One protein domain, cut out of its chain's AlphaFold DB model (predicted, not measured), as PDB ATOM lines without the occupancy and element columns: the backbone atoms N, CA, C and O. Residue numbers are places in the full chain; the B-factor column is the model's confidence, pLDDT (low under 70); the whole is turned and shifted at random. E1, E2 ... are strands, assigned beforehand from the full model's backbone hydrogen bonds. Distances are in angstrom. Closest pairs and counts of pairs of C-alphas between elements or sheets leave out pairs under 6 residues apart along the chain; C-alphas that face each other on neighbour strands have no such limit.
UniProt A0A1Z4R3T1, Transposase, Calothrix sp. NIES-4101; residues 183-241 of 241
ATOM      1  N   PRO A 183     -34.524 -50.756 -12.326       84.25
ATOM      2  CA  PRO A 183     -34.100 -50.969 -13.719       84.25
ATOM      3  C   PRO A 183     -35.000 -50.326 -14.787       84.25
ATOM      4  O   PRO A 183     -34.551 -50.082 -15.903       84.25
ATOM      5  N   ASN A 184     -36.268 -50.069 -14.453       86.69
ATOM      6  CA  ASN A 184     -37.265 -49.488 -15.358       86.69
ATOM      7  C   ASN A 184     -37.477 -47.980 -15.139       86.69
ATOM      8  O   ASN A 184     -38.372 -47.399 -15.755       86.69
ATOM      9  N   THR A 185     -36.685 -47.347 -14.273       83.50
ATOM     10  CA  THR A 185     -36.822 -45.930 -13.928       83.50
ATOM     11  C   THR A 185     -35.613 -45.159 -14.444       83.50
ATOM     12  O   THR A 185     -34.465 -45.493 -14.170       83.50
ATOM     13  N   LEU A 186     -35.868 -44.098 -15.211       82.75
ATOM     14  CA  LEU A 186     -34.828 -43.273 -15.817       82.75
ATOM     15  C   LEU A 186     -34.719 -41.935 -15.089       82.75
ATOM     16  O   LEU A 186     -35.656 -41.136 -15.114       82.75
ATOM     17  N   ARG A 187     -33.560 -41.650 -14.488       83.69
ATOM     18  CA  ARG A 187     -33.295 -40.338 -13.887       83.69
ATOM     19  C   ARG A 187     -32.618 -39.405 -14.889       83.69
ATOM     20  O   ARG A 187     -31.504 -39.657 -15.350       83.69
ATOM     21  N   ILE A 188     -33.292 -38.300 -15.191       84.00
ATOM     22  CA  ILE A 188     -32.797 -37.237 -16.066       84.00
ATOM     23  C   ILE A 188     -32.715 -35.944 -15.256       84.00
ATOM     24  O   ILE A 188     -33.665 -35.577 -14.568       84.00
ATOM     25  N   SER A 189     -31.591 -35.240 -15.354       83.12
ATOM     26  CA  SER A 189     -31.446 -33.878 -14.841       83.12
ATOM     27  C   SER A 189     -31.569 -32.895 -15.995       83.12
ATOM     28  O   SER A 189     -30.848 -33.013 -16.982       83.12
ATOM     29  N   ILE A 190     -32.453 -31.909 -15.863       87.19
ATOM     30  CA  ILE A 190     -32.617 -30.837 -16.846       87.19
ATOM     31  C   ILE A 190     -32.205 -29.528 -16.179       87.19
ATOM     32  O   ILE A 190     -32.775 -29.150 -15.159       87.19
ATOM     33  N   ASP A 191     -31.209 -28.850 -16.744       84.88
ATOM     34  CA  ASP A 191     -30.715 -27.565 -16.243       84.88
ATOM     35  C   ASP A 191     -30.923 -26.484 -17.300       84.88
ATOM     36  O   ASP A 191     -30.285 -26.507 -18.354       84.88
ATOM     37  N   ALA A 192     -31.820 -25.540 -17.020       85.31
ATOM     38  CA  ALA A 192     -32.050 -24.383 -17.874       85.31
ATOM     39  C   ALA A 192     -31.058 -23.265 -17.530       85.31
ATOM     40  O   ALA A 192     -30.862 -22.911 -16.366       85.31
ATOM     41  N   LYS A 193     -30.429 -22.688 -18.553       83.44
ATOM     42  CA  LYS A 193     -29.545 -21.529 -18.401       83.44
ATOM     43  C   LYS A 193     -30.318 -20.222 -18.545       83.44
ATOM     44  O   LYS A 193     -31.538 -20.186 -18.651       83.44
ATOM     45  N   VAL A 194     -29.578 -19.118 -18.501       84.88
ATOM     46  CA  VAL A 194     -30.119 -17.785 -18.764       84.88
ATOM     47  C   VAL A 194     -30.622 -17.722 -20.202       84.88
ATOM     48  O   VAL A 194     -29.968 -18.237 -21.105       84.88
ATOM     49  N   ALA A 195     -31.769 -17.075 -20.396       86.50
ATOM     50  CA  ALA A 195     -32.370 -16.866 -21.702       86.50
ATOM     51  C   ALA A 195     -31.448 -16.041 -22.622       86.50
ATOM     52  O   ALA A 195     -30.794 -15.085 -22.197       86.50
ATOM     53  N   VAL A 196     -31.393 -16.425 -23.893       86.50
ATOM     54  CA  VAL A 196     -30.429 -15.953 -24.880       86.50
ATOM     55  C   VAL A 196     -31.155 -15.422 -26.113       86.50
ATOM     56  O   VAL A 196     -31.951 -16.130 -26.721       86.50
ATOM     57  N   LYS A 197     -30.845 -14.189 -26.527       87.31
ATOM     58  CA  LYS A 197     -31.357 -13.603 -27.778       87.31
ATOM     59  C   LYS A 197     -30.722 -14.274 -28.995       87.31
ATOM     60  O   LYS A 197     -29.498 -14.312 -29.082       87.31
ATOM     61  N   VAL A 198     -31.513 -14.765 -29.939       85.31
ATOM     62  CA  VAL A 198     -31.046 -15.358 -31.201       85.31
ATOM     63  C   VAL A 198     -30.846 -14.254 -32.243       85.31
ATOM     64  O   VAL A 198     -31.767 -13.483 -32.493       85.31
ATOM     65  N   GLY A 199     -29.653 -14.174 -32.844       82.75
ATOM     66  CA  GLY A 199     -29.292 -13.159 -33.844       82.75
ATOM     67  C   GLY A 199     -27.833 -12.699 -33.736       82.75
ATOM     68  O   GLY A 199     -27.042 -13.305 -33.010       82.75
ATOM     69  N   GLU A 200     -27.490 -11.613 -34.435       85.50
ATOM     70  CA  GLU A 200     -26.153 -10.989 -34.475       85.50
ATOM     71  C   GLU A 200     -25.843 -10.153 -33.213       85.50
ATOM     72  O   GLU A 200     -25.418  -9.003 -33.289       85.50
ATOM     73  N   PHE A 201     -26.073 -10.725 -32.030       85.12
ATOM     74  CA  PHE A 201     -25.864 -10.060 -30.739       85.12
ATOM     75  C   PHE A 201     -24.532 -10.473 -30.100       85.12
ATOM     76  O   PHE A 201     -24.203 -11.665 -30.056       85.12
ATOM     77  N   ASP A 202     -23.782  -9.509 -29.557       83.88
ATOM     78  CA  ASP A 202     -22.541  -9.775 -28.819       83.88
ATOM     79  C   ASP A 202     -22.818 -10.221 -27.371       83.88
ATOM     80  O   ASP A 202     -23.745  -9.762 -26.703       83.88
ATOM     81  N   ARG A 203     -21.987 -11.138 -26.866       78.81
ATOM     82  CA  ARG A 203     -22.013 -11.640 -25.479       78.81
ATOM     83  C   ARG A 203     -20.641 -11.580 -24.804       78.81
ATOM     84  O   ARG A 203     -20.402 -12.295 -23.830       78.81
ATOM     85  N   GLY A 204     -19.723 -10.763 -25.324       80.19
ATOM     86  CA  GLY A 204     -18.375 -10.583 -24.779       80.19
ATOM     87  C   GLY A 204     -17.436 -11.760 -25.055       80.19
ATOM     88  O   GLY A 204     -16.482 -11.990 -24.304       80.19
ATOM     89  N   GLY A 205     -17.722 -12.535 -26.105       82.19
ATOM     90  CA  GLY A 205     -16.866 -13.626 -26.567       82.19
ATOM     91  C   GLY A 205     -15.584 -13.113 -27.228       82.19
ATOM     92  O   GLY A 205     -15.460 -11.943 -27.579       82.19
ATOM     93  N   LYS A 206     -14.602 -14.000 -27.421       82.88
ATOM     94  CA  LYS A 206     -13.393 -13.698 -28.201       82.88
ATOM     95  C   LYS A 206     -13.258 -14.696 -29.337       82.88
ATOM     96  O   LYS A 206     -13.240 -15.900 -29.099       82.88
ATOM     97  N   THR A 207     -13.126 -14.189 -30.555       81.50
ATOM     98  CA  THR A 207     -12.953 -14.977 -31.779       81.50
ATOM     99  C   THR A 207     -11.618 -14.632 -32.440       81.50
ATOM    100  O   THR A 207     -11.098 -13.530 -32.278       81.50
ATOM    101  N   ARG A 208     -11.027 -15.597 -33.151       85.88
ATOM    102  CA  ARG A 208      -9.821 -15.385 -33.976       85.88
ATOM    103  C   ARG A 208     -10.152 -14.867 -35.376       85.88
ATOM    104  O   ARG A 208      -9.248 -14.482 -36.109       85.88
ATOM    105  N   ILE A 209     -11.427 -14.900 -35.742       86.06
ATOM    106  CA  ILE A 209     -11.942 -14.459 -37.033       86.06
ATOM    107  C   ILE A 209     -12.615 -13.105 -36.802       86.06
ATOM    108  O   ILE A 209     -13.337 -12.981 -35.813       86.06
ATOM    109  N   PRO A 210     -12.413 -12.096 -37.665       80.44
ATOM    110  CA  PRO A 210     -13.162 -10.849 -37.577       80.44
ATOM    111  C   PRO A 210     -14.659 -11.146 -37.716       80.44
ATOM    112  O   PRO A 210     -15.126 -11.553 -38.777       80.44
ATOM    113  N   THR A 211     -15.400 -10.994 -36.624       84.31
ATOM    114  CA  THR A 211     -16.852 -11.181 -36.576       84.31
ATOM    115  C   THR A 211     -17.470  -9.858 -36.159       84.31
ATOM    116  O   THR A 211     -16.987  -9.226 -35.221       84.31
ATOM    117  N   ILE A 212     -18.497  -9.430 -36.888       83.31
ATOM    118  CA  ILE A 212     -19.224  -8.182 -36.648       83.31
ATOM    119  C   ILE A 212     -20.554  -8.546 -35.986       83.31
ATOM    120  O   ILE A 212     -21.159  -9.559 -36.333       83.31
ATOM    121  N   SER A 213     -20.972  -7.743 -35.018       84.69
ATOM    122  CA  SER A 213     -22.263  -7.839 -34.340       84.69
ATOM    123  C   SER A 213     -23.018  -6.520 -34.481       84.69
ATOM    124  O   SER A 213     -22.434  -5.496 -34.844       84.69
ATOM    125  N   LEU A 214     -24.308  -6.532 -34.157       82.69
ATOM    126  CA  LEU A 214     -25.109  -5.319 -34.051       82.69
ATOM    127  C   LEU A 214     -24.546  -4.402 -32.957       82.69
ATOM    128  O   LEU A 214     -24.128  -4.867 -31.896       82.69
ATOM    129  N   ASP A 215     -24.557  -3.094 -33.220       74.06
ATOM    130  CA  ASP A 215     -24.126  -2.060 -32.264       74.06
ATOM    131  C   ASP A 215     -25.128  -1.907 -31.105       74.06
ATOM    132  O   ASP A 215     -24.787  -1.486 -29.996       74.06
ATOM    133  N   HIS A 216     -26.390  -2.282 -31.342       72.69
ATOM    134  CA  HIS A 216     -27.460  -2.161 -30.366       72.69
ATOM    135  C   HIS A 216     -28.436  -3.348 -30.357       72.69
ATOM    136  O   HIS A 216     -28.842  -3.865 -31.396       72.69
ATOM    137  N   ASP A 217     -28.926  -3.679 -29.162       70.38
ATOM    138  CA  ASP A 217     -29.795  -4.826 -28.872       70.38
ATOM    139  C   ASP A 217     -31.304  -4.465 -28.833       70.38
ATOM    140  O   ASP A 217     -32.039  -4.937 -27.956       70.38
ATOM    141  N   PHE A 218     -31.774  -3.599 -29.741       66.44
ATOM    142  CA  PHE A 218     -33.134  -3.019 -29.697       66.44
ATOM    143  C   PHE A 218     -34.228  -3.807 -30.437       66.44
ATOM    144  O   PHE A 218     -35.402  -3.479 -30.291       66.44
ATOM    145  N   ALA A 219     -33.885  -4.820 -31.236       61.34
ATOM    146  CA  ALA A 219     -34.886  -5.599 -31.968       61.34
ATOM    147  C   ALA A 219     -35.707  -6.512 -31.033       61.34
ATOM    148  O   ALA A 219     -35.181  -6.997 -30.026       61.34
ATOM    149  N   GLU A 220     -36.965  -6.803 -31.398       68.56
ATOM    150  CA  GLU A 220     -37.764  -7.905 -30.833       68.56
ATOM    151  C   GLU A 220     -37.096  -9.244 -31.179       68.56
ATOM    152  O   GLU A 220     -37.444  -9.942 -32.129       68.56
ATOM    153  N   ALA A 221     -36.034  -9.561 -30.446       71.31
ATOM    154  CA  ALA A 221     -35.235 -10.744 -30.674       71.31
ATOM    155  C   ALA A 221     -35.945 -11.966 -30.099       71.31
ATOM    156  O   ALA A 221     -36.294 -12.005 -28.913       71.31
ATOM    157  N   ILE A 222     -36.079 -13.003 -30.926       84.12
ATOM    158  CA  ILE A 222     -36.480 -14.328 -30.460       84.12
ATOM    159  C   ILE A 222     -35.499 -14.736 -29.362       84.12
ATOM    160  O   ILE A 222     -34.287 -14.763 -29.572       84.12
ATOM    161  N   THR A 223     -36.020 -15.015 -28.172       85.62
ATOM    162  CA  THR A 223     -35.207 -15.441 -27.036       85.62
ATOM    163  C   THR A 223     -35.427 -16.929 -26.815       85.62
ATOM    164  O   THR A 223     -36.563 -17.375 -26.682       85.62
ATOM    165  N   VAL A 224     -34.341 -17.692 -26.764       87.88
ATOM    166  CA  VAL A 224     -34.355 -19.121 -26.438       87.88
ATOM    167  C   VAL A 224     -33.757 -19.325 -25.058       87.88
ATOM    168  O   VAL A 224     -32.805 -18.644 -24.683       87.88
ATOM    169  N   THR A 225     -34.322 -20.237 -24.275       88.19
ATOM    170  CA  THR A 225     -33.742 -20.617 -22.983       88.19
ATOM    171  C   THR A 225     -33.079 -21.967 -23.164       88.19
ATOM    172  O   THR A 225     -33.782 -22.976 -23.117       88.19
ATOM    173  N   PRO A 226     -31.757 -22.004 -23.394       85.50
ATOM    174  CA  PRO A 226     -31.085 -23.266 -23.618       85.50
ATOM    175  C   PRO A 226     -31.135 -24.088 -22.336       85.50
ATOM    176  O   PRO A 226     -30.941 -23.563 -21.230       85.50
ATOM    177  N   TYR A 227     -31.367 -25.385 -22.488       83.25
ATOM    178  CA  TYR A 227     -31.362 -26.328 -21.383       83.25
ATOM    179  C   TYR A 227     -30.495 -27.540 -21.721       83.25
ATOM    180  O   TYR A 227     -30.501 -28.078 -22.826       83.25
ATOM    181  N   GLY A 228     -29.696 -27.965 -20.748       81.50
ATOM    182  CA  GLY A 228     -28.927 -29.197 -20.839       81.50
ATOM    183  C   GLY A 228     -29.753 -30.354 -20.308       81.50
ATOM    184  O   GLY A 228     -30.280 -30.261 -19.198       81.50
ATOM    185  N   ILE A 229     -29.833 -31.446 -21.068       83.06
ATOM    186  CA  ILE A 229     -30.364 -32.715 -20.570       83.06
ATOM    187  C   ILE A 229     -29.171 -33.592 -20.196       83.06
ATOM    188  O   ILE A 229     -28.344 -33.943 -21.040       83.06
ATOM    189  N   PHE A 230     -29.082 -33.939 -18.918       76.12
ATOM    190  CA  PHE A 230     -28.046 -34.801 -18.380       76.12
ATOM    191  C   PHE A 230     -28.638 -36.141 -17.963       76.12
ATOM    192  O   PHE A 230     -29.537 -36.209 -17.120       76.12
ATOM    193  N   TYR A 231     -28.112 -37.205 -18.560       76.00
ATOM    194  CA  TYR A 231     -28.468 -38.564 -18.200       76.00
ATOM    195  C   TYR A 231     -27.467 -39.100 -17.176       76.00
ATOM    196  O   TYR A 231     -26.274 -39.150 -17.443       76.00
ATOM    197  N   LEU A 232     -27.937 -39.469 -15.985       67.12
ATOM    198  CA  LEU A 232     -27.049 -39.700 -14.839       67.12
ATOM    199  C   LEU A 232     -26.345 -41.065 -14.838       67.12
ATOM    200  O   LEU A 232     -25.361 -41.219 -14.121       67.12
ATOM    201  N   SER A 233     -26.790 -42.035 -15.644       65.31
ATOM    202  CA  SER A 233     -26.177 -43.375 -15.678       65.31
ATOM    203  C   SER A 233     -25.056 -43.528 -16.715       65.31
ATOM    204  O   SER A 233     -24.320 -44.510 -16.694       65.31
ATOM    205  N   THR A 234     -24.897 -42.567 -17.629       56.31
ATOM    206  CA  THR A 234     -23.827 -42.558 -18.638       56.31
ATOM    207  C   THR A 234     -23.190 -41.178 -18.632       56.31
ATOM    208  O   THR A 234     -23.903 -40.187 -18.605       56.31
ATOM    209  N   THR A 235     -21.864 -41.064 -18.679       50.31
ATOM    210  CA  THR A 235     -21.143 -39.772 -18.640       50.31
ATOM    211  C   THR A 235     -21.292 -38.951 -19.941       50.31
ATOM    212  O   THR A 235     -20.353 -38.295 -20.382       50.31
ATOM    213  N   ASN A 236     -22.457 -39.005 -20.588       50.00
ATOM    214  CA  ASN A 236     -22.754 -38.375 -21.868       50.00
ATOM    215  C   ASN A 236     -23.629 -37.132 -21.668       50.00
ATOM    216  O   ASN A 236     -24.642 -37.162 -20.970       50.00
ATOM    217  N   TYR A 237     -23.233 -36.038 -22.319       53.75
ATOM    218  CA  TYR A 237     -23.938 -34.759 -22.304       53.75
ATOM    219  C   TYR A 237     -24.645 -34.539 -23.637       53.75
ATOM    220  O   TYR A 237     -24.006 -34.614 -24.687       53.75
ATOM    221  N   SER A 238     -25.928 -34.187 -23.586       57.62
ATOM    222  CA  SER A 238     -26.677 -33.726 -24.755       57.62
ATOM    223  C   SER A 238     -27.135 -32.287 -24.515       57.62
ATOM    224  O   SER A 238     -27.946 -32.015 -23.626       57.62
ATOM    225  N   TYR A 239     -26.576 -31.351 -25.283       53.06
ATOM    226  CA  TYR A 239     -26.986 -29.947 -25.267       53.06
ATOM    227  C   TYR A 239     -28.120 -29.743 -26.271       53.06
ATOM    228  O   TYR A 239     -27.952 -30.056 -27.449       53.06
ATOM    229  N   PHE A 240     -29.245 -29.200 -25.809       58.19
ATOM    230  CA  PHE A 240     -30.362 -28.801 -26.659       58.19
ATOM    231  C   PHE A 240     -30.531 -27.275 -26.580       58.19
ATOM    232  O   PHE A 240     -30.303 -26.670 -25.528       58.19
ATOM    233  N   LEU A 241     -30.823 -26.655 -27.727       49.06
ATOM    234  CA  LEU A 241     -31.021 -25.207 -27.867       49.06
ATOM    235  C   LEU A 241     -32.438 -24.796 -27.469       49.06
ATOM    236  O   LEU A 241     -33.378 -25.549 -27.807       49.06
TER     237      LEU A 241
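This is residues 183 to 241 of the 241 residues of the protein "Transposase" of Calothrix sp. NIES-4101 (UniProt A0A1Z4R3T1). This domain has little regular structure: a small three-stranded sheet, E1 - E2 - E3, with a wide loop, residues 193 to 226, reaching away from it; residues 204 to 210 stick out. The 59 printed residues have no named helix; under half are in named strands, class all strand. In chain order E1, E2 and E3 form a meander, each strand the antiparallel neighbour of the one before. The whole is extended, radius of gyration of the C-alphas 16.6 A, and flat, spanning 53 by 29 by 12 A.

E1, residues 188 to 192, and E2, residues 227 to 231, form an antiparallel hairpin at 162 degrees; N 189 and O 230 are within hydrogen-bond range at 2.9 A. E3, residues 237 to 240, forms a hairpin with E2, antiparallel at 150 degrees; N 229 and O 238 are 3.2 A apart. E1 and E3 are apart.

E1 runs 13.0 A from C-alpha 188 at (-32.797, -37.237, -16.066). E2 spans 13.0 A. E3 spans 9.8 A, ending at C-alpha 240, (-30.362, -28.801, -26.659).

The farthest C-alphas, Pro 183 and Asp 215, are 53.2 A apart. The printed part has no cut. The E1 to E2 link is long. pLDDT is under 70 at residues 218 to 220 and 232 to 241.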